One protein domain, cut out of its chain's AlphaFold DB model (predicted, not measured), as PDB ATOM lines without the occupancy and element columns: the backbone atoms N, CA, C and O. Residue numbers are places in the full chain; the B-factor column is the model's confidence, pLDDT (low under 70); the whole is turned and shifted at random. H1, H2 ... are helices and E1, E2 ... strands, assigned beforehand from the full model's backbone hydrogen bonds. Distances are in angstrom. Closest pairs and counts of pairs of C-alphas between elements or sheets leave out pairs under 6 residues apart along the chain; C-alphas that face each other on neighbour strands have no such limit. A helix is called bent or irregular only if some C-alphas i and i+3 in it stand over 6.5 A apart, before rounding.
ATOM      1  N   ASP A 382     200.952 187.411 228.337       47.78
ATOM      2  CA  ASP A 382     201.776 188.441 228.967       47.78
ATOM      3  C   ASP A 382     201.372 189.853 228.497       47.78
ATOM      4  O   ASP A 382     201.323 190.783 229.291       47.78
ATOM      5  N   GLN A 383     200.944 190.013 227.239       47.75
ATOM      6  CA  GLN A 383     200.512 191.306 226.688       47.75
ATOM      7  C   GLN A 383     199.093 191.714 227.123       47.75
ATOM      8  O   GLN A 383     198.796 192.912 227.189       47.75
ATOM      9  N   TYR A 384     198.226 190.736 227.420       49.19
ATOM     10  CA  TYR A 384     196.906 190.959 228.018       49.19
ATOM     11  C   TYR A 384     197.017 191.309 229.511       49.19
ATOM     12  O   TYR A 384     196.324 192.216 229.972       49.19
ATOM     13  N   SER A 385     197.904 190.631 230.252       52.03
ATOM     14  CA  SER A 385     198.144 190.866 231.686       52.03
ATOM     15  C   SER A 385     198.427 192.340 231.993       52.03
ATOM     16  O   SER A 385     197.935 192.867 232.990       52.03
ATOM     17  N   ASP A 386     199.156 193.013 231.103       55.59
ATOM     18  CA  ASP A 386     199.576 194.399 231.309       55.59
ATOM     19  C   ASP A 386     198.491 195.431 230.967       55.59
ATOM     20  O   ASP A 386     198.429 196.487 231.593       55.59
ATOM     21  N   ASN A 387     197.619 195.144 229.992       54.38
ATOM     22  CA  ASN A 387     196.732 196.160 229.400       54.38
ATOM     23  C   ASN A 387     195.234 195.834 229.485       54.38
ATOM     24  O   ASN A 387     194.419 196.675 229.126       54.38
ATOM     25  N   LYS A 388     194.856 194.631 229.938       56.69
ATOM     26  CA  LYS A 388     193.471 194.118 229.963       56.69
ATOM     27  C   LYS A 388     192.726 194.187 228.619       56.69
ATOM     28  O   LYS A 388     191.502 194.090 228.587       56.69
ATOM     29  N   GLU A 389     193.449 194.291 227.508       51.06
ATOM     30  CA  GLU A 389     192.894 194.364 226.157       51.06
ATOM     31  C   GLU A 389     193.623 193.375 225.240       51.06
ATOM     32  O   GLU A 389     194.853 193.294 225.233       51.06
ATOM     33  N   MET A 390     192.859 192.601 224.464       50.88
ATOM     34  CA  MET A 390     193.404 191.696 223.450       50.88
ATOM     35  C   MET A 390     193.741 192.498 222.186       50.88
ATOM     36  O   MET A 390     192.859 193.081 221.569       50.88
ATOM     37  N   LYS A 391     195.020 192.526 221.786       48.09
ATOM     38  CA  LYS A 391     195.505 193.333 220.644       48.09
ATOM     39  C   LYS A 391     195.346 192.672 219.266       48.09
ATOM     40  O   LYS A 391     195.657 193.297 218.258       48.09
ATOM     41  N   ILE A 392     194.900 191.417 219.206       48.56
ATOM     42  CA  ILE A 392     194.701 190.658 217.961       48.56
ATOM     43  C   ILE A 392     193.301 190.051 217.987       48.56
ATOM     44  O   ILE A 392     192.850 189.606 219.046       48.56
ATOM     45  N   LYS A 393     192.644 190.011 216.816       50.12
ATOM     46  CA  LYS A 393     191.357 189.339 216.635       50.12
ATOM     47  C   LYS A 393     191.458 187.922 217.179       50.12
ATOM     48  O   LYS A 393     192.305 187.127 216.782       50.12
ATOM     49  N   SER A 394     190.583 187.645 218.124       49.59
ATOM     50  CA  SER A 394     190.699 186.494 219.004       49.59
ATOM     51  C   SER A 394     190.168 185.188 218.382       49.59
ATOM     52  O   SER A 394     190.218 184.134 219.016       49.59
ATOM     53  N   SER A 395     189.687 185.265 217.131       54.31
ATOM     54  CA  SER A 395     189.045 184.189 216.378       54.31
ATOM     55  C   SER A 395     189.284 184.291 214.865       54.31
ATOM     56  O   SER A 395     189.266 185.379 214.278       54.31
ATOM     57  N   LEU A 396     189.462 183.137 214.215       58.62
ATOM     58  CA  LEU A 396     189.233 182.991 212.773       58.62
ATOM     59  C   LEU A 396     187.731 182.872 212.530       58.62
ATOM     60  O   LEU A 396     187.006 182.327 213.370       58.62
ATOM     61  N   SER A 397     187.252 183.339 211.373       71.06
ATOM     62  CA  SER A 397     185.879 183.023 210.992       71.06
ATOM     63  C   SER A 397     185.739 181.502 210.823       71.06
ATOM     64  O   SER A 397     186.682 180.811 210.424       71.06
ATOM     65  N   LEU A 398     184.560 180.966 211.152       77.94
ATOM     66  CA  LEU A 398     184.250 179.543 210.970       77.94
ATOM     67  C   LEU A 398     184.526 179.094 209.526       77.94
ATOM     68  O   LEU A 398     185.011 177.987 209.307       77.94
ATOM     69  N   GLU A 399     184.213 179.958 208.561       80.31
ATOM     70  CA  GLU A 399     184.406 179.695 207.141       80.31
ATOM     71  C   GLU A 399     185.892 179.625 206.769       80.31
ATOM     72  O   GLU A 399     186.313 178.602 206.227       80.31
ATOM     73  N   ASP A 400     186.695 180.630 207.140       76.12
ATOM     74  CA  ASP A 400     188.137 180.660 206.840       76.12
ATOM     75  C   ASP A 400     188.850 179.442 207.439       76.12
ATOM     76  O   ASP A 400     189.635 178.760 206.775       76.12
ATOM     77  N   PHE A 401     188.532 179.115 208.695       77.56
ATOM     78  CA  PHE A 401     189.117 177.962 209.368       77.56
ATOM     79  C   PHE A 401     188.732 176.648 208.685       77.56
ATOM     80  O   PHE A 401     189.592 175.791 208.465       77.56
ATOM     81  N   ALA A 402     187.448 176.473 208.355       81.38
ATOM     82  CA  ALA A 402     186.968 175.254 207.723       81.38
ATOM     83  C   ALA A 402     187.593 175.063 206.333       81.38
ATOM     84  O   ALA A 402     188.039 173.959 206.022       81.38
ATOM     85  N   GLN A 403     187.693 176.125 205.531       80.44
ATOM     86  CA  GLN A 403     188.333 176.071 204.216       80.44
ATOM     87  C   GLN A 403     189.825 175.710 204.311       80.44
ATOM     88  O   GLN A 403     190.302 174.883 203.534       80.44
ATOM     89  N   ALA A 404     190.555 176.266 205.284       76.56
ATOM     90  CA  ALA A 404     191.995 176.041 205.426       76.56
ATOM     91  C   ALA A 404     192.372 174.682 206.055       76.56
ATOM     92  O   ALA A 404     193.442 174.133 205.756       76.56
ATOM     93  N   ASN A 405     191.525 174.140 206.941       76.75
ATOM     94  CA  ASN A 405     191.929 173.053 207.840       76.75
ATOM     95  C   ASN A 405     191.058 171.800 207.799       76.75
ATOM     96  O   ASN A 405     191.547 170.736 208.177       76.75
ATOM     97  N   LEU A 406     189.801 171.868 207.350       81.44
ATOM     98  CA  LEU A 406     188.873 170.751 207.537       81.44
ATOM     99  C   LEU A 406     189.354 169.460 206.863       81.44
ATOM    100  O   LEU A 406     189.368 168.413 207.507       81.44
ATOM    101  N   GLN A 407     189.812 169.535 205.610       80.19
ATOM    102  CA  GLN A 407     190.339 168.364 204.901       80.19
ATOM    103  C   GLN A 407     191.563 167.772 205.617       80.19
ATOM    104  O   GLN A 407     191.623 166.564 205.813       80.19
ATOM    105  N   LYS A 408     192.485 168.618 206.103       77.31
ATOM    106  CA  LYS A 408     193.665 168.171 206.866       77.31
ATOM    107  C   LYS A 408     193.260 167.412 208.133       77.31
ATOM    108  O   LYS A 408     193.886 166.413 208.469       77.31
ATOM    109  N   ILE A 409     192.211 167.875 208.821       78.56
ATOM    110  CA  ILE A 409     191.673 167.219 210.020       78.56
ATOM    111  C   ILE A 409     191.097 165.840 209.661       78.56
ATOM    112  O   ILE A 409     191.409 164.861 210.339       78.56
ATOM    113  N   PHE A 410     190.292 165.742 208.595       79.94
ATOM    114  CA  PHE A 410     189.769 164.455 208.113       79.94
ATOM    115  C   PHE A 410     190.903 163.484 207.774       79.94
ATOM    116  O   PHE A 410     190.941 162.377 208.314       79.94
ATOM    117  N   ASP A 411     191.843 163.914 206.933       76.62
ATOM    118  CA  ASP A 411     192.955 163.087 206.465       76.62
ATOM    119  C   ASP A 411     193.805 162.575 207.637       76.62
ATOM    120  O   ASP A 411     194.161 161.396 207.685       76.62
ATOM    121  N   TYR A 412     194.073 163.434 208.627       76.62
ATOM    122  CA  TYR A 412     194.810 163.073 209.836       76.62
ATOM    123  C   TYR A 412     194.129 161.943 210.620       76.62
ATOM    124  O   TYR A 412     194.766 160.945 210.970       76.62
ATOM    125  N   PHE A 413     192.828 162.073 210.885       76.50
ATOM    126  CA  PHE A 413     192.092 161.095 211.686       76.50
ATOM    127  C   PHE A 413     191.945 159.752 210.980       76.50
ATOM    128  O   PHE A 413     192.136 158.703 211.606       76.50
ATOM    129  N   LEU A 414     191.665 159.787 209.679       79.88
ATOM    130  CA  LEU A 414     191.622 158.593 208.844       79.88
ATOM    131  C   LEU A 414     192.973 157.884 208.840       79.88
ATOM    132  O   LEU A 414     193.031 156.679 209.065       79.88
ATOM    133  N   TYR A 415     194.066 158.633 208.672       77.31
ATOM    134  CA  TYR A 415     195.411 158.070 208.676       77.31
ATOM    135  C   TYR A 415     195.756 157.382 210.002       77.31
ATOM    136  O   TYR A 415     196.197 156.231 209.990       77.31
ATOM    137  N   LEU A 416     195.521 158.046 211.141       75.25
ATOM    138  CA  LEU A 416     195.812 157.475 212.461       75.25
ATOM    139  C   LEU A 416     195.027 156.191 212.750       75.25
ATOM    140  O   LEU A 416     195.495 155.345 213.506       75.25
ATOM    141  N   ASN A 417     193.835 156.050 212.169       77.25
ATOM    142  CA  ASN A 417     192.894 154.986 212.513       77.25
ATOM    143  C   ASN A 417     192.630 154.014 211.365       77.25
ATOM    144  O   ASN A 417     191.729 153.185 211.459       77.25
ATOM    145  N   LYS A 418     193.424 154.066 210.293       81.94
ATOM    146  CA  LYS A 418     193.246 153.217 209.105       81.94
ATOM    147  C   LYS A 418     193.284 151.715 209.404       81.94
ATOM    148  O   LYS A 418     192.679 150.933 208.680       81.94
ATOM    149  N   ASP A 419     193.979 151.312 210.468       82.19
ATOM    150  CA  ASP A 419     194.115 149.913 210.887       82.19
ATOM    151  C   ASP A 419     193.239 149.564 212.110       82.19
ATOM    152  O   ASP A 419     193.348 148.465 212.646       82.19
ATOM    153  N   ASN A 420     192.384 150.484 212.579       81.25
ATOM    154  CA  ASN A 420     191.536 150.267 213.752       81.25
ATOM    155  C   ASN A 420     190.256 149.501 213.381       81.25
ATOM    156  O   ASN A 420     189.243 150.091 213.001       81.25
ATOM    157  N   GLU A 421     190.296 148.181 213.536       85.19
ATOM    158  CA  GLU A 421     189.187 147.278 213.198       85.19
ATOM    159  C   GLU A 421     187.892 147.591 213.964       85.19
ATOM    160  O   GLU A 421     186.805 147.393 213.431       85.19
ATOM    161  N   ALA A 422     187.966 148.148 215.178       79.38
ATOM    162  CA  ALA A 422     186.765 148.511 215.934       79.38
ATOM    163  C   ALA A 422     185.986 149.669 215.282       79.38
ATOM    164  O   ALA A 422     184.758 149.704 215.352       79.38
ATOM    165  N   ILE A 423     186.685 150.601 214.627       81.62
ATOM    166  CA  ILE A 423     186.061 151.723 213.908       81.62
ATOM    167  C   ILE A 423     185.459 151.238 212.589       81.62
ATOM    168  O   ILE A 423     184.356 151.644 212.232       81.62
ATOM    169  N   TRP A 424     186.165 150.352 211.889       85.56
ATOM    170  CA  TRP A 424     185.842 149.898 210.534       85.56
ATOM    171  C   TRP A 424     185.104 148.549 210.503       85.56
ATOM    172  O   TRP A 424     185.221 147.799 209.543       85.56
ATOM    173  N   ASN A 425     184.324 148.239 211.543       84.56
ATOM    174  CA  ASN A 425     183.461 147.050 211.640       84.56
ATOM    175  C   ASN A 425     184.167 145.697 211.416       84.56
ATOM    176  O   ASN A 425     183.631 144.806 210.761       84.56
ATOM    177  N   GLY A 426     185.352 145.524 211.999       84.50
ATOM    178  CA  GLY A 426     186.095 144.262 212.000       84.50
ATOM    179  C   GLY A 426     187.073 144.088 210.837       84.50
ATOM    180  O   GLY A 426     187.667 143.021 210.719       84.50
ATOM    181  N   VAL A 427     187.258 145.108 209.995       90.25
ATOM    182  CA  VAL A 427     188.257 145.109 208.912       90.25
ATOM    183  C   VAL A 427     189.155 146.338 208.994       90.25
ATOM    184  O   VAL A 427     188.899 147.257 209.763       90.25
ATOM    185  N   LYS A 428     190.223 146.391 208.198       90.19
ATOM    186  CA  LYS A 428     191.010 147.625 208.041       90.19
ATOM    187  C   LYS A 428     190.331 148.555 207.039       90.19
ATOM    188  O   LYS A 428     189.664 148.096 206.116       90.19
ATOM    189  N   MET A 429     190.575 149.860 207.131       89.06
ATOM    190  CA  MET A 429     190.011 150.856 206.207       89.06
ATOM    191  C   MET A 429     190.290 150.511 204.735       89.06
ATOM    192  O   MET A 429     189.415 150.636 203.886       89.06
ATOM    193  N   LYS A 430     191.487 149.986 204.444       89.69
ATOM    194  CA  LYS A 430     191.896 149.553 203.097       89.69
ATOM    195  C   LYS A 430     191.101 148.373 202.526       89.69
ATOM    196  O   LYS A 430     191.196 148.098 201.334       89.69
ATOM    197  N   GLU A 431     190.401 147.641 203.384       90.25
ATOM    198  CA  GLU A 431     189.566 146.486 203.048       90.25
ATOM    199  C   GLU A 431     188.075 146.851 203.050       90.25
ATOM    200  O   GLU A 431     187.298 146.165 202.390       90.25
ATOM    201  N   PHE A 432     187.702 147.951 203.713       89.94
ATOM    202  CA  PHE A 432     186.345 148.494 203.746       89.94
ATOM    203  C   PHE A 432     185.926 149.009 202.365       89.94
ATOM    204  O   PHE A 432     186.648 149.795 201.737       89.94
ATOM    205  N   ASP A 433     184.767 148.571 201.876       89.38
ATOM    206  CA  ASP A 433     184.286 148.948 200.549       89.38
ATOM    207  C   ASP A 433     183.539 150.295 200.621       89.38
ATOM    208  O   ASP A 433     182.596 150.432 201.402       89.38
ATOM    209  N   PRO A 434     183.895 151.315 199.810       88.88
ATOM    210  CA  PRO A 434     183.157 152.578 199.757       88.88
ATOM    211  C   PRO A 434     181.637 152.434 199.591       88.88
ATOM    212  O   PRO A 434     180.887 153.291 200.066       88.88
ATOM    213  N   TYR A 435     181.160 151.378 198.924       87.12
ATOM    214  CA  TYR A 435     179.728 151.127 198.757       87.12
ATOM    215  C   TYR A 435     179.026 150.767 200.073       87.12
ATOM    216  O   TYR A 435     177.832 151.039 200.208       87.12
ATOM    217  N   GLU A 436     179.740 150.249 201.076       86.38
ATOM    218  CA  GLU A 436     179.184 149.919 202.397       86.38
ATOM    219  C   GLU A 436     178.706 151.166 203.156       86.38
ATOM    220  O   GLU A 436     177.859 151.064 204.039       86.38
ATOM    221  N   PHE A 437     179.131 152.376 202.760       84.62
ATOM    222  CA  PHE A 437     178.564 153.622 203.290       84.62
ATOM    223  C   PHE A 437     177.096 153.859 202.894       84.62
ATOM    224  O   PHE A 437     176.419 154.706 203.491       84.62
ATOM    225  N   SER A 438     176.584 153.131 201.898       79.44
ATOM    226  CA  SER A 438     175.156 153.141 201.571       79.44
ATOM    227  C   SER A 438     174.315 152.391 202.613       79.44
ATOM    228  O   SER A 438     173.161 152.766 202.834       79.44
ATOM    229  N   ASP A 439     174.905 151.426 203.328       80.94
ATOM    230  CA  ASP A 439     174.258 150.678 204.405       80.94
ATOM    231  C   ASP A 439     174.292 151.473 205.723       80.94
ATOM    232  O   ASP A 439     175.341 151.888 206.222       80.94
ATOM    233  N   ASN A 440     173.115 151.688 206.313       74.75
ATOM    234  CA  ASN A 440     172.954 152.412 207.573       74.75
ATOM    235  C   ASN A 440     173.696 151.773 208.752       74.75
ATOM    236  O   ASN A 440     174.123 152.511 209.638       74.75
ATOM    237  N   LEU A 441     173.798 150.446 208.812       77.81
ATOM    238  CA  LEU A 441     174.424 149.736 209.926       77.81
ATOM    239  C   LEU A 441     175.945 149.809 209.819       77.81
ATOM    240  O   LEU A 441     176.613 150.180 210.783       77.81
ATOM    241  N   LEU A 442     176.481 149.539 208.628       77.56
ATOM    242  CA  LEU A 442     177.924 149.533 208.390       77.56
ATOM    243  C   LEU A 442     178.514 150.949 208.441       77.56
ATOM    244  O   LEU A 442     179.610 151.154 208.957       77.56
ATOM    245  N   ARG A 443     177.783 151.977 208.003       78.62
ATOM    246  CA  ARG A 443     178.318 153.349 208.022       78.62
ATOM    247  C   ARG A 443     178.345 154.013 209.397       78.62
ATOM    248  O   ARG A 443     179.055 155.002 209.576       78.62
ATOM    249  N   GLN A 444     177.529 153.550 210.345       77.75
ATOM    250  CA  GLN A 444     177.276 154.287 211.587       77.75
ATOM    251  C   GLN A 444     178.534 154.460 212.437       77.75
ATOM    252  O   GLN A 444     178.808 155.580 212.861       77.75
ATOM    253  N   ASN A 445     179.298 153.389 212.654       78.19
ATOM    254  CA  ASN A 445     180.491 153.434 213.499       78.19
ATOM    255  C   ASN A 445     181.588 154.344 212.912       78.19
ATOM    256  O   ASN A 445     181.950 155.311 213.594       78.19
ATOM    257  N   PRO A 446     182.053 154.150 211.657       81.50
ATOM    258  CA  PRO A 446     183.079 155.014 211.082       81.50
ATOM    259  C   PRO A 446     182.675 156.486 211.045       81.50
ATOM    260  O   PRO A 446     183.443 157.357 211.445       81.50
ATOM    261  N   LEU A 447     181.452 156.790 210.596       80.38
ATOM    262  CA  LEU A 447     181.023 158.178 210.450       80.38
ATOM    263  C   LEU A 447     180.817 158.859 211.797       80.38
ATOM    264  O   LEU A 447     181.248 159.996 211.949       80.38
ATOM    265  N   GLN A 448     180.200 158.195 212.780       78.75
ATOM    266  CA  GLN A 448     180.052 158.780 214.117       78.75
ATOM    267  C   GLN A 448     181.412 159.066 214.747       78.75
ATOM    268  O   GLN A 448     181.578 160.116 215.365       78.75
ATOM    269  N   TRP A 449     182.382 158.169 214.555       80.00
ATOM    270  CA  TRP A 449     183.744 158.368 215.031       80.00
ATOM    271  C   TRP A 449     184.394 159.594 214.372       80.00
ATOM    272  O   TRP A 449     184.812 160.512 215.077       80.00
ATOM    273  N   ILE A 450     184.407 159.661 213.035       80.06
ATOM    274  CA  ILE A 450     185.009 160.784 212.297       80.06
ATOM    275  C   ILE A 450     184.335 162.103 212.694       80.06
ATOM    276  O   ILE A 450     185.007 163.083 213.010       80.06
ATOM    277  N   VAL A 451     183.002 162.129 212.711       82.38
ATOM    278  CA  VAL A 451     182.213 163.318 213.047       82.38
ATOM    279  C   VAL A 451     182.512 163.795 214.463       82.38
ATOM    280  O   VAL A 451     182.730 164.991 214.652       82.38
ATOM    281  N   ALA A 452     182.567 162.888 215.443       81.69
ATOM    282  CA  ALA A 452     182.884 163.244 216.821       81.69
ATOM    283  C   ALA A 452     184.269 163.897 216.920       81.69
ATOM    284  O   ALA A 452     184.401 164.965 217.515       81.69
ATOM    285  N   GLN A 453     185.282 163.303 216.286       80.25
ATOM    286  CA  GLN A 453     186.655 163.809 216.313       80.25
ATOM    287  C   GLN A 453     186.782 165.182 215.645       80.25
ATOM    288  O   GLN A 453     187.310 166.126 216.236       80.25
ATOM    289  N   VAL A 454     186.235 165.332 214.437       81.75
ATOM    290  CA  VAL A 454     186.257 166.608 213.712       81.75
ATOM    291  C   VAL A 454     185.496 167.674 214.501       81.75
ATOM    292  O   VAL A 454     185.997 168.785 214.659       81.75
ATOM    293  N   ALA A 455     184.324 167.347 215.055       84.94
ATOM    294  CA  ALA A 455     183.532 168.297 215.827       84.94
ATOM    295  C   ALA A 455     184.264 168.727 217.106       84.94
ATOM    296  O   ALA A 455     184.309 169.920 217.407       84.94
ATOM    297  N   VAL A 456     184.899 167.804 217.832       80.25
ATOM    298  CA  VAL A 456     185.721 168.139 219.006       80.25
ATOM    299  C   VAL A 456     186.851 169.100 218.633       80.25
ATOM    300  O   VAL A 456     187.055 170.095 219.333       80.25
ATOM    301  N   ILE A 457     187.534 168.862 217.511       77.69
ATOM    302  CA  ILE A 457     188.614 169.732 217.037       77.69
ATOM    303  C   ILE A 457     188.081 171.100 216.627       77.69
ATOM    304  O   ILE A 457     188.554 172.098 217.163       77.69
ATOM    305  N   LEU A 458     187.039 171.186 215.795       78.31
ATOM    306  CA  LEU A 458     186.420 172.472 215.448       78.31
ATOM    307  C   LEU A 458     186.111 173.301 216.701       78.31
ATOM    308  O   LEU A 458     186.402 174.489 216.758       78.31
ATOM    309  N   ASN A 459     185.565 172.669 217.737       78.88
ATOM    310  CA  ASN A 459     185.216 173.335 218.988       78.88
ATOM    311  C   ASN A 459     186.403 173.658 219.899       78.88
ATOM    312  O   ASN A 459     186.279 174.499 220.791       78.88
ATOM    313  N   SER A 460     187.536 172.998 219.697       72.56
ATOM    314  CA  SER A 460     188.768 173.284 220.428       72.56
ATOM    315  C   SER A 460     189.513 174.475 219.819       72.56
ATOM    316  O   SER A 460     190.107 175.239 220.571       72.56
ATOM    317  N   TYR A 461     189.397 174.703 218.504       68.38
ATOM    318  CA  TYR A 461     190.086 175.793 217.794       68.38
ATOM    319  C   TYR A 461     189.214 177.023 217.489       68.38
ATOM    320  O   TYR A 461     189.733 178.132 217.411       68.38
ATOM    321  N   LEU A 462     187.895 176.873 217.333       64.19
ATOM    322  CA  LEU A 462     186.988 177.989 217.042       64.19
ATOM    323  C   LEU A 462     186.434 178.588 218.330       64.19
ATOM    324  O   LEU A 462     185.338 178.237 218.802       64.19
ATOM    325  N   PHE A 463     187.222 179.500 218.883       57.50
ATOM    326  CA  PHE A 463     186.864 180.308 220.033       57.50
ATOM    327  C   PHE A 463     186.716 181.768 219.609       57.50
ATOM    328  O   PHE A 463     187.592 182.278 218.928       57.50
ATOM    329  N   ASP A 464     185.624 182.422 220.006       54.81
ATOM    330  CA  ASP A 464     185.390 183.850 219.777       54.81
ATOM    331  C   ASP A 464     185.239 184.558 221.122       54.81
ATOM    332  O   ASP A 464     184.242 184.364 221.820       54.81
ATOM    333  N   PHE A 465     186.262 185.323 221.516       49.16
ATOM    334  CA  PHE A 465     186.272 186.029 222.799       49.16
ATOM    335  C   PHE A 465     185.395 187.287 222.779       49.16
ATOM    336  O   PHE A 465     185.044 187.787 223.846       49.16
ATOM    337  N   GLU A 466     185.039 187.797 221.596       45.34
ATOM    338  CA  GLU A 466     184.279 189.043 221.428       45.34
ATOM    339  C   GLU A 466     182.763 188.791 221.389       45.34
ATOM    340  O   GLU A 466     181.964 189.696 221.644       45.34
ATOM    341  N   ASN A 467     182.341 187.547 221.143       50.56
ATOM    342  CA  ASN A 467     180.934 187.169 221.140       50.56
ATOM    343  C   ASN A 467     180.399 186.920 222.559       50.56
ATOM    344  O   ASN A 467     180.452 185.818 223.110       50.56
ATOM    345  N   THR A 468     179.800 187.963 223.129       44.78
ATOM    346  CA  THR A 468     179.131 187.947 224.438       44.78
ATOM    347  C   THR A 468     177.801 187.180 224.453       44.78
ATOM    348  O   THR A 468     177.278 186.904 225.531       44.78
ATOM    349  N   GLN A 469     177.250 186.793 223.292       45.53
ATOM    350  CA  GLN A 469     175.958 186.096 223.183       45.53
ATOM    351  C   GLN A 469     176.040 184.568 223.284       45.53
ATOM    352  O   GLN A 469     175.020 183.881 223.189       45.53
ATOM    353  N   GLY A 470     177.218 184.028 223.574       52.06
ATOM    354  CA  GLY A 470     177.291 182.761 224.275       52.06
ATOM    355  C   GLY A 470     178.089 181.687 223.567       52.06
ATOM    356  O   GLY A 470     178.010 181.439 222.364       52.06
ATOM    357  N   PHE A 471     178.825 180.994 224.417       58.06
ATOM    358  CA  PHE A 471     179.372 179.678 224.213       58.06
ATOM    359  C   PHE A 471     178.308 178.739 223.617       58.06
ATOM    360  O   PHE A 471     177.479 178.182 224.334       58.06
ATOM    361  N   SER A 472     178.304 178.572 222.294       71.81
ATOM    362  CA  SER A 472     177.504 177.536 221.648       71.81
ATOM    363  C   SER A 472     178.420 176.558 220.934       71.81
ATOM    364  O   SER A 472     179.068 176.937 219.949       71.81
ATOM    365  N   PRO A 473     178.528 175.315 221.428       79.69
ATOM    366  CA  PRO A 473     179.232 174.267 220.724       79.69
ATOM    367  C   PRO A 473     178.719 174.102 219.294       79.69
ATOM    368  O   PRO A 473     177.544 174.316 219.002       79.69
ATOM    369  N   LEU A 474     179.619 173.748 218.393       84.75
ATOM    370  CA  LEU A 474     179.325 173.413 217.013       84.75
ATOM    371  C   LEU A 474     179.102 171.913 216.909       84.75
ATOM    372  O   LEU A 474     179.798 171.128 217.551       84.75
ATOM    373  N   ASP A 475     178.162 171.526 216.071       88.00
ATOM    374  CA  ASP A 475     177.920 170.150 215.695       88.00
ATOM    375  C   ASP A 475     178.175 169.960 214.204       88.00
ATOM    376  O   ASP A 475     178.207 170.922 213.434       88.00
ATOM    377  N   ILE A 476     178.375 168.710 213.805       89.25
ATOM    378  CA  ILE A 476     178.653 168.336 212.427       89.25
ATOM    379  C   ILE A 476     177.617 167.310 211.980       89.25
ATOM    380  O   ILE A 476     177.450 166.267 212.605       89.25
ATOM    381  N   GLN A 477     176.955 167.579 210.857       89.38
ATOM    382  CA  GLN A 477     176.025 166.647 210.228       89.38
ATOM    383  C   GLN A 477     176.518 166.284 208.831       89.38
ATOM    384  O   GLN A 477     176.622 167.142 207.957       89.38
ATOM    385  N   ILE A 478     176.791 165.000 208.607       87.12
ATOM    386  CA  ILE A 478     177.142 164.486 207.282       87.12
ATOM    387  C   ILE A 478     175.865 164.229 206.475       87.12
ATOM    388  O   ILE A 478     174.904 163.638 206.971       87.12
ATOM    389  N   LYS A 479     175.871 164.652 205.211       87.94
ATOM    390  CA  LYS A 479     174.786 164.490 204.235       87.94
ATOM    391  C   LYS A 479     175.336 164.003 202.893       87.94
ATOM    392  O   LYS A 479     176.523 164.138 202.618       87.94
ATOM    393  N   ASN A 480     174.453 163.496 202.030       87.56
ATOM    394  CA  ASN A 480     174.741 163.196 200.618       87.56
ATOM    395  C   ASN A 480     175.983 162.319 200.388       87.56
ATOM    396  O   ASN A 480     176.827 162.649 199.557       87.56
ATOM    397  N   ILE A 481     176.100 161.225 201.140       89.12
ATOM    398  CA  ILE A 481     177.221 160.294 201.011       89.12
ATOM    399  C   ILE A 481     177.024 159.458 199.747       89.12
ATOM    400  O   ILE A 481     175.975 158.839 199.568       89.12
ATOM    401  N   LYS A 482     178.030 159.437 198.877       89.94
ATOM    402  CA  LYS A 482     178.062 158.603 197.672       89.94
ATOM    403  C   LYS A 482     179.495 158.210 197.343       89.94
ATOM    404  O   LYS A 482     180.420 158.942 197.677       89.94
ATOM    405  N   THR A 483     179.688 157.092 196.660       89.12
ATOM    406  CA  THR A 483     181.000 156.720 196.112       89.12
ATOM    407  C   THR A 483     181.424 157.724 195.034       89.12
ATOM    408  O   THR A 483     180.570 158.235 194.302       89.12
ATOM    409  N   ASP A 484     182.719 158.034 194.932       87.75
ATOM    410  CA  ASP A 484     183.231 158.850 193.823       87.75
ATOM    411  C   ASP A 484     183.293 157.979 192.553       87.75
ATOM    412  O   ASP A 484     184.084 157.038 192.500       87.75
ATOM    413  N   PRO A 485     182.478 158.250 191.514       82.25
ATOM    414  CA  PRO A 485     182.494 157.444 190.296       82.25
ATOM    415  C   PRO A 485     183.782 157.620 189.477       82.25
ATOM    416  O   PRO A 485     184.039 156.823 188.581       82.25
ATOM    417  N   GLN A 486     184.566 158.670 189.741       84.75
ATOM    418  CA  GLN A 486     185.793 158.979 189.005       84.75
ATOM    419  C   GLN A 486     187.049 158.443 189.698       84.75
ATOM    420  O   GLN A 486     188.060 158.245 189.032       84.75
ATOM    421  N   ASN A 487     187.000 158.213 191.015       85.19
ATOM    422  CA  ASN A 487     188.159 157.815 191.811       85.19
ATOM    423  C   ASN A 487     187.810 156.615 192.698       85.19
ATOM    424  O   ASN A 487     187.027 156.732 193.641       85.19
ATOM    425  N   LEU A 488     188.420 155.462 192.415       86.00
ATOM    426  CA  LEU A 488     188.222 154.247 193.207       86.00
ATOM    427  C   LEU A 488     188.689 154.446 194.658       86.00
ATOM    428  O   LEU A 488     189.642 155.176 194.936       86.00
ATOM    429  N   GLY A 489     188.001 153.793 195.598       87.19
ATOM    430  CA  GLY A 489     188.339 153.874 197.019       87.19
ATOM    431  C   GLY A 489     188.093 155.242 197.664       87.19
ATOM    432  O   GLY A 489     188.728 155.546 198.678       87.19
ATOM    433  N   GLN A 490     187.206 156.068 197.090       90.62
ATOM    434  CA  GLN A 490     186.807 157.368 197.636       90.62
ATOM    435  C   GLN A 490     185.287 157.501 197.792       90.62
ATOM    436  O   GLN A 490     184.502 156.959 197.008       90.62
ATOM    437  N   ILE A 491     184.875 158.292 198.783       90.19
ATOM    438  CA  ILE A 491     183.502 158.778 198.948       90.19
ATOM    439  C   ILE A 491     183.459 160.302 198.838       90.19
ATOM    440  O   ILE A 491     184.400 161.006 199.204       90.19
ATOM    441  N   ILE A 492     182.327 160.806 198.366       90.94
ATOM    442  CA  ILE A 492     181.963 162.215 198.336       90.94
ATOM    443  C   ILE A 492     180.862 162.423 199.369       90.94
ATOM    444  O   ILE A 492     179.879 161.679 199.388       90.94
ATOM    445  N   LEU A 493     180.997 163.455 200.197       90.94
ATOM    446  CA  LEU A 493     179.987 163.837 201.176       90.94
ATOM    447  C   LEU A 493     179.783 165.351 201.243       90.94
ATOM    448  O   LEU A 493     180.576 166.150 200.748       90.94
ATOM    449  N   SER A 494     178.671 165.752 201.843       91.25
ATOM    450  CA  SER A 494     178.406 167.123 202.277       91.25
ATOM    451  C   SER A 494     178.395 167.187 203.797       91.25
ATOM    452  O   SER A 494     178.078 166.201 204.461       91.25
ATOM    453  N   LEU A 495     178.722 168.347 204.343       90.88
ATOM    454  CA  LEU A 495     178.821 168.574 205.772       90.88
ATOM    455  C   LEU A 495     178.115 169.877 206.135       90.88
ATOM    456  O   LEU A 495     178.436 170.928 205.586       90.88
ATOM    457  N   ASP A 496     177.185 169.804 207.081       92.31
ATOM    458  CA  ASP A 496     176.620 170.980 207.735       92.31
ATOM    459  C   ASP A 496     177.296 171.168 209.087       92.31
ATOM    460  O   ASP A 496     177.260 170.275 209.934       92.31
ATOM    461  N   ILE A 497     177.883 172.341 209.293       90.44
ATOM    462  CA  ILE A 497     178.292 172.796 210.617       90.44
ATOM    463  C   ILE A 497     177.106 173.541 211.200       90.44
ATOM    464  O   ILE A 497     176.661 174.552 210.650       90.44
ATOM    465  N   THR A 498     176.579 173.035 212.303       89.75
ATOM    466  CA  THR A 498     175.392 173.582 212.953       89.75
ATOM    467  C   THR A 498     175.722 174.060 214.358       89.75
ATOM    468  O   THR A 498     176.712 173.670 214.972       89.75
ATOM    469  N   ASN A 499     174.898 174.952 214.882       86.06
ATOM    470  CA  ASN A 499     174.932 175.330 216.283       86.06
ATOM    471  C   ASN A 499     174.293 174.201 217.107       86.06
ATOM    472  O   ASN A 499     173.121 173.894 216.912       86.06
ATOM    473  N   LEU A 500     175.034 173.598 218.038       84.00
ATOM    474  CA  LEU A 500     174.566 172.436 218.798       84.00
ATOM    475  C   LEU A 500     173.340 172.743 219.672       84.00
ATOM    476  O   LEU A 500     172.518 171.862 219.902       84.00
ATOM    477  N   LYS A 501     173.204 173.982 220.159       80.44
ATOM    478  CA  LYS A 501     172.112 174.376 221.058       80.44
ATOM    479  C   LYS A 501     170.764 174.472 220.343       80.44
ATOM    480  O   LYS A 501     169.746 174.129 220.928       80.44
ATOM    481  N   ASN A 502     170.741 174.973 219.108       84.19
ATOM    482  CA  ASN A 502     169.493 175.263 218.387       84.19
ATOM    483  C   ASN A 502     169.399 174.622 216.993       84.19
ATOM    484  O   ASN A 502     168.439 174.875 216.269       84.19
ATOM    485  N   ASN A 503     170.383 173.809 216.606       86.44
ATOM    486  CA  ASN A 503     170.502 173.135 215.311       86.44
ATOM    487  C   ASN A 503     170.508 174.061 214.082       86.44
ATOM    488  O   ASN A 503     170.354 173.588 212.954       86.44
ATOM    489  N   LYS A 504     170.715 175.373 214.254       89.44
ATOM    490  CA  LYS A 504     170.829 176.304 213.127       89.44
ATOM    491  C   LYS A 504     172.082 175.977 212.316       89.44
ATOM    492  O   LYS A 504     173.176 175.941 212.874       89.44
ATOM    493  N   ILE A 505     171.932 175.784 211.008       89.50
ATOM    494  CA  ILE A 505     173.062 175.619 210.085       89.50
ATOM    495  C   ILE A 505     173.835 176.940 210.014       89.50
ATOM    496  O   ILE A 505     173.246 177.997 209.784       89.50
ATOM    497  N   LEU A 506     175.143 176.869 210.246       87.12
ATOM    498  CA  LEU A 506     176.063 178.005 210.224       87.12
ATOM    499  C   LEU A 506     176.952 177.988 208.980       87.12
ATOM    500  O   LEU A 506     177.259 179.046 208.447       87.12
ATOM    501  N   LEU A 507     177.343 176.797 208.515       89.44
ATOM    502  CA  LEU A 507     178.127 176.615 207.297       89.44
ATOM    503  C   LEU A 507     177.724 175.309 206.609       89.44
ATOM    504  O   LEU A 507     177.536 174.292 207.273       89.44
ATOM    505  N   ASN A 508     177.615 175.337 205.282       91.44
ATOM    506  CA  ASN A 508     177.388 174.158 204.451       91.44
ATOM    507  C   ASN A 508     178.597 173.961 203.532       91.44
ATOM    508  O   ASN A 508     178.953 174.853 202.766       91.44
ATOM    509  N   LEU A 509     179.207 172.783 203.601       88.69
ATOM    510  CA  LEU A 509     180.350 172.392 202.785       88.69
ATOM    511  C   LEU A 509     179.935 171.230 201.891       88.69
ATOM    512  O   LEU A 509     179.416 170.218 202.364       88.69
ATOM    513  N   LYS A 510     180.139 171.376 200.584       90.56
ATOM    514  CA  LYS A 510     179.709 170.394 199.583       90.56
ATOM    515  C   LYS A 510     180.907 169.708 198.952       90.56
ATOM    516  O   LYS A 510     181.960 170.313 198.790       90.56
ATOM    517  N   ASN A 511     180.684 168.475 198.511       87.06
ATOM    518  CA  ASN A 511     181.631 167.683 197.731       87.06
ATOM    519  C   ASN A 511     182.990 167.456 198.419       87.06
ATOM    520  O   ASN A 511     184.015 167.392 197.742       87.06
ATOM    521  N   LEU A 512     182.999 167.312 199.749       87.50
ATOM    522  CA  LEU A 512     184.187 166.876 200.480       87.50
ATOM    523  C   LEU A 512     184.522 165.445 200.065       87.50
ATOM    524  O   LEU A 512     183.631 164.591 200.027       87.50
ATOM    525  N   LYS A 513     185.791 165.196 199.747       88.25
ATOM    526  CA  LYS A 513     186.270 163.886 199.312       88.25
ATOM    527  C   LYS A 513     187.041 163.221 200.437       88.25
ATOM    528  O   LYS A 513     187.957 163.810 201.002       88.25
ATOM    529  N   ILE A 514     186.675 161.982 200.735       86.56
ATOM    530  CA  ILE A 514     187.383 161.140 201.691       86.56
ATOM    531  C   ILE A 514     187.881 159.902 200.953       86.56
ATOM    532  O   ILE A 514     187.089 159.191 200.338       86.56
ATOM    533  N   GLY A 515     189.189 159.659 201.011       86.25
ATOM    534  CA  GLY A 515     189.851 158.518 200.381       86.25
ATOM    535  C   GLY A 515     190.573 157.619 201.380       86.25
ATOM    536  O   GLY A 515     190.654 157.936 202.563       86.25
ATOM    537  N   GLY A 516     191.113 156.502 200.887       84.31
ATOM    538  CA  GLY A 516     191.829 155.502 201.688       84.31
ATOM    539  C   GLY A 516     191.050 154.204 201.910       84.31
ATOM    540  O   GLY A 516     191.391 153.439 202.805       84.31
ATOM    541  N   PHE A 517     189.999 153.959 201.131       90.12
ATOM    542  CA  PHE A 517     189.215 152.726 201.199       90.12
ATOM    543  C   PHE A 517     189.727 151.671 200.215       90.12
ATOM    544  O   PHE A 517     190.733 151.866 199.521       90.12
ATOM    545  N   ARG A 518     189.027 150.540 200.120       89.94
ATOM    546  CA  ARG A 518     189.324 149.502 199.131       89.94
ATOM    547  C   ARG A 518     189.363 150.072 197.710       89.94
ATOM    548  O   ARG A 518     188.431 150.731 197.260       89.94
ATOM    549  N   GLY A 519     190.459 149.798 196.998       83.38
ATOM    550  CA  GLY A 519     190.692 150.282 195.631       83.38
ATOM    551  C   GLY A 519     191.310 151.681 195.530       83.38
ATOM    552  O   GLY A 519     191.547 152.140 194.419       83.38
ATOM    553  N   PHE A 520     191.594 152.343 196.657       86.12
ATOM    554  CA  PHE A 520     192.300 153.625 196.674       86.12
ATOM    555  C   PHE A 520     193.773 153.454 196.277       86.12
ATOM    556  O   PHE A 520     194.438 152.520 196.732       86.12
ATOM    557  N   ASP A 521     194.309 154.381 195.478       77.06
ATOM    558  CA  ASP A 521     195.741 154.420 195.187       77.06
ATOM    559  C   ASP A 521     196.520 155.063 196.348       77.06
ATOM    560  O   ASP A 521     196.604 156.282 196.505       77.06
ATOM    561  N   TYR A 522     197.143 154.221 197.169       69.12
ATOM    562  CA  TYR A 522     197.955 154.656 198.308       69.12
ATOM    563  C   TYR A 522     199.251 155.378 197.915       69.12
ATOM    564  O   TYR A 522     199.925 155.922 198.796       69.12
ATOM    565  N   SER A 523     199.610 155.427 196.627       65.31
ATOM    566  CA  SER A 523     200.720 156.255 196.151       65.31
ATOM    567  C   SER A 523     200.521 157.739 196.507       65.31
ATOM    568  O   SER A 523     201.494 158.425 196.834       65.31
ATOM    569  N   ASP A 524     199.270 158.208 196.589       53.12
ATOM    570  CA  ASP A 524     198.921 159.584 196.962       53.12
ATOM    571  C   ASP A 524     198.975 159.851 198.478       53.12
ATOM    572  O   ASP A 524     199.434 160.914 198.901       53.12
ATOM    573  N   ILE A 525     198.639 158.869 199.323       53.34
ATOM    574  CA  ILE A 525     198.851 158.956 200.786       53.34
ATOM    575  C   ILE A 525     200.354 159.000 201.112       53.34
ATOM    576  O   ILE A 525     200.789 159.728 202.004       53.34
ATOM    577  N   ASN A 526     201.185 158.292 200.343       53.50
ATOM    578  CA  ASN A 526     202.640 158.371 200.486       53.50
ATOM    579  C   ASN A 526     203.213 159.741 200.060       53.50
ATOM    580  O   ASN A 526     204.248 160.155 200.581       53.50
ATOM    581  N   LYS A 527     202.531 160.503 199.189       50.47
ATOM    582  CA  LYS A 527     202.886 161.910 198.916       50.47
ATOM    583  C   LYS A 527     202.516 162.833 200.080       50.47
ATOM    584  O   LYS A 527     203.292 163.740 200.374       50.47
ATOM    585  N   PHE A 528     201.404 162.582 200.784       47.47
ATOM    586  CA  PHE A 528     201.094 163.263 202.052       47.47
ATOM    587  C   PHE A 528     202.188 162.991 203.095       47.47
ATOM    588  O   PHE A 528     202.677 163.929 203.715       47.47
ATOM    589  N   LYS A 529     202.670 161.742 203.197       49.91
ATOM    590  CA  LYS A 529     203.819 161.362 204.040       49.91
ATOM    591  C   LYS A 529     205.112 162.114 203.685       49.91
ATOM    592  O   LYS A 529     205.898 162.387 204.575       49.91
ATOM    593  N   ASN A 530     205.345 162.454 202.416       45.34
ATOM    594  CA  ASN A 530     206.554 163.176 201.993       45.34
ATOM    595  C   ASN A 530     206.437 164.706 202.106       45.34
ATOM    596  O   ASN A 530     207.458 165.376 202.217       45.34
ATOM    597  N   LYS A 531     205.220 165.269 202.064       44.50
ATOM    598  CA  LYS A 531     204.969 166.703 202.312       44.50
ATOM    599  C   LYS A 531     204.813 167.039 203.795       44.50
ATOM    600  O   LYS A 531     205.101 168.168 204.166       44.50
ATOM    601  N   ASN A 532     204.372 166.062 204.588       43.50
ATOM    602  CA  ASN A 532     204.148 166.154 206.026       43.50
ATOM    603  C   ASN A 532     204.927 165.033 206.749       43.50
ATOM    604  O   ASN A 532     204.327 164.195 207.432       43.50
ATOM    605  N   SER A 533     206.236 164.915 206.494       35.41
ATOM    606  CA  SER A 533     207.066 163.813 206.988       35.41
ATOM    607  C   SER A 533     207.142 163.765 208.512       35.41
ATOM    608  O   SER A 533     208.057 164.286 209.143       35.41
TER     609      SER A 533
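This is residues 382 to 533 of the 544 residues of an uncharacterized protein of Mycoplasma citelli (UniProt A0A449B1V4). A strongly twisted sheet of three strands has two long helices, H2 and H4, packed over the same face, crossing each other steeply; H2 covers the E3 side and H4 the E1 side, with short H3 over E1. At one end of the longest axis residues 384 to 389, of which 384 to 387 belong to H1, stick out free of the body, and H5 lies off the body near the last printed residue. The printed part has 152 residues with five named helices and three named strands, in the order H1 H2 H3 H4 E1 E2 E3 H5; the class is mixed, helices and strands. The sheet runs E1 E2 E3, antiparallel throughout. The whole is only just loose, close to compact, with a radius of gyration of the C-alphas of 18.0 A and spans of 57 by 38 by 28 A.

H1, residues 382 to 387, begins at C-alpha 382 (201.776, 188.441, 228.967). H2, residues 398 to 417, is 26.1 A long and irregular, with C-alphas 404 and 407 7.9 A apart and a kink of 49 degrees near residue 405. H3 is residues 434 to 438. H4, residues 440 to 461, is 30.7 A long and only just irregular, with C-alphas 442 and 445 6.9 A apart. E1, residues 474 to 483, is 26.8 A long and begins at C-alpha 474 (179.325, 173.413, 217.013); E2, residues 490 to 499, 28.5 A; E3, residues 505 to 515, 25.9 A. H5, residues 523 to 531, ends at C-alpha 531 (204.969, 166.703, 202.312).

E1, E2 and E3 form a meander, each strand the antiparallel neighbour of the one before. In the hairpin E1 and E2, N 477 and O 496 are within hydrogen-bond range at 2.9 A; in the hairpin E2 and E3, N 495 and O 509 are at 2.8 A. H4 is on the sheet over E1, at a height of 6.6 A, closest at the C-alphas of Ala 455 and Asp 475, 5.9 A apart. H2 is on the same face at a height of 6.9 A, only just over E3, with 3 of its C-alphas falling on that strand; its closest C-alphas to E3 are Glu 399 and Leu 507, 7.0 A. With residues 406 to 414 alone, H2 touches H4 at a steep tilt of 53 degrees, opposite ways; the closest C-alphas are Ile 409 and Val 454, 6.6 A. H3 is on the sheet over E1 at a height of 7.0 A; it and H4 only just touch, only at the corner, with 3 pairs of C-alphas within 8 A, the closest Phe 437 and Arg 443, 4.7 A. H1 and H5 are not on the sheet, and each is apart from H2. Each O i to N i+4 pair is within range in H5, against 14 of 16 in H2, 15 of 18 in H4, 0 of 2 in H1 and 0 of 1 in H3; O i to N i+3 pairs are within range in 1 of 3 in H1 and 2 of 2 in H3.

The two farthest C-alphas, Asp 386 and Pro 485, are 57.8 A apart. The printed part has no cut. The links H2 to H3, of 16 residues, and H4 to E1, of 12, are long. Mean pLDDT of the printed part is 75.8; residues 382 to 396, 461 to 471 and 522 to 533 are under 70.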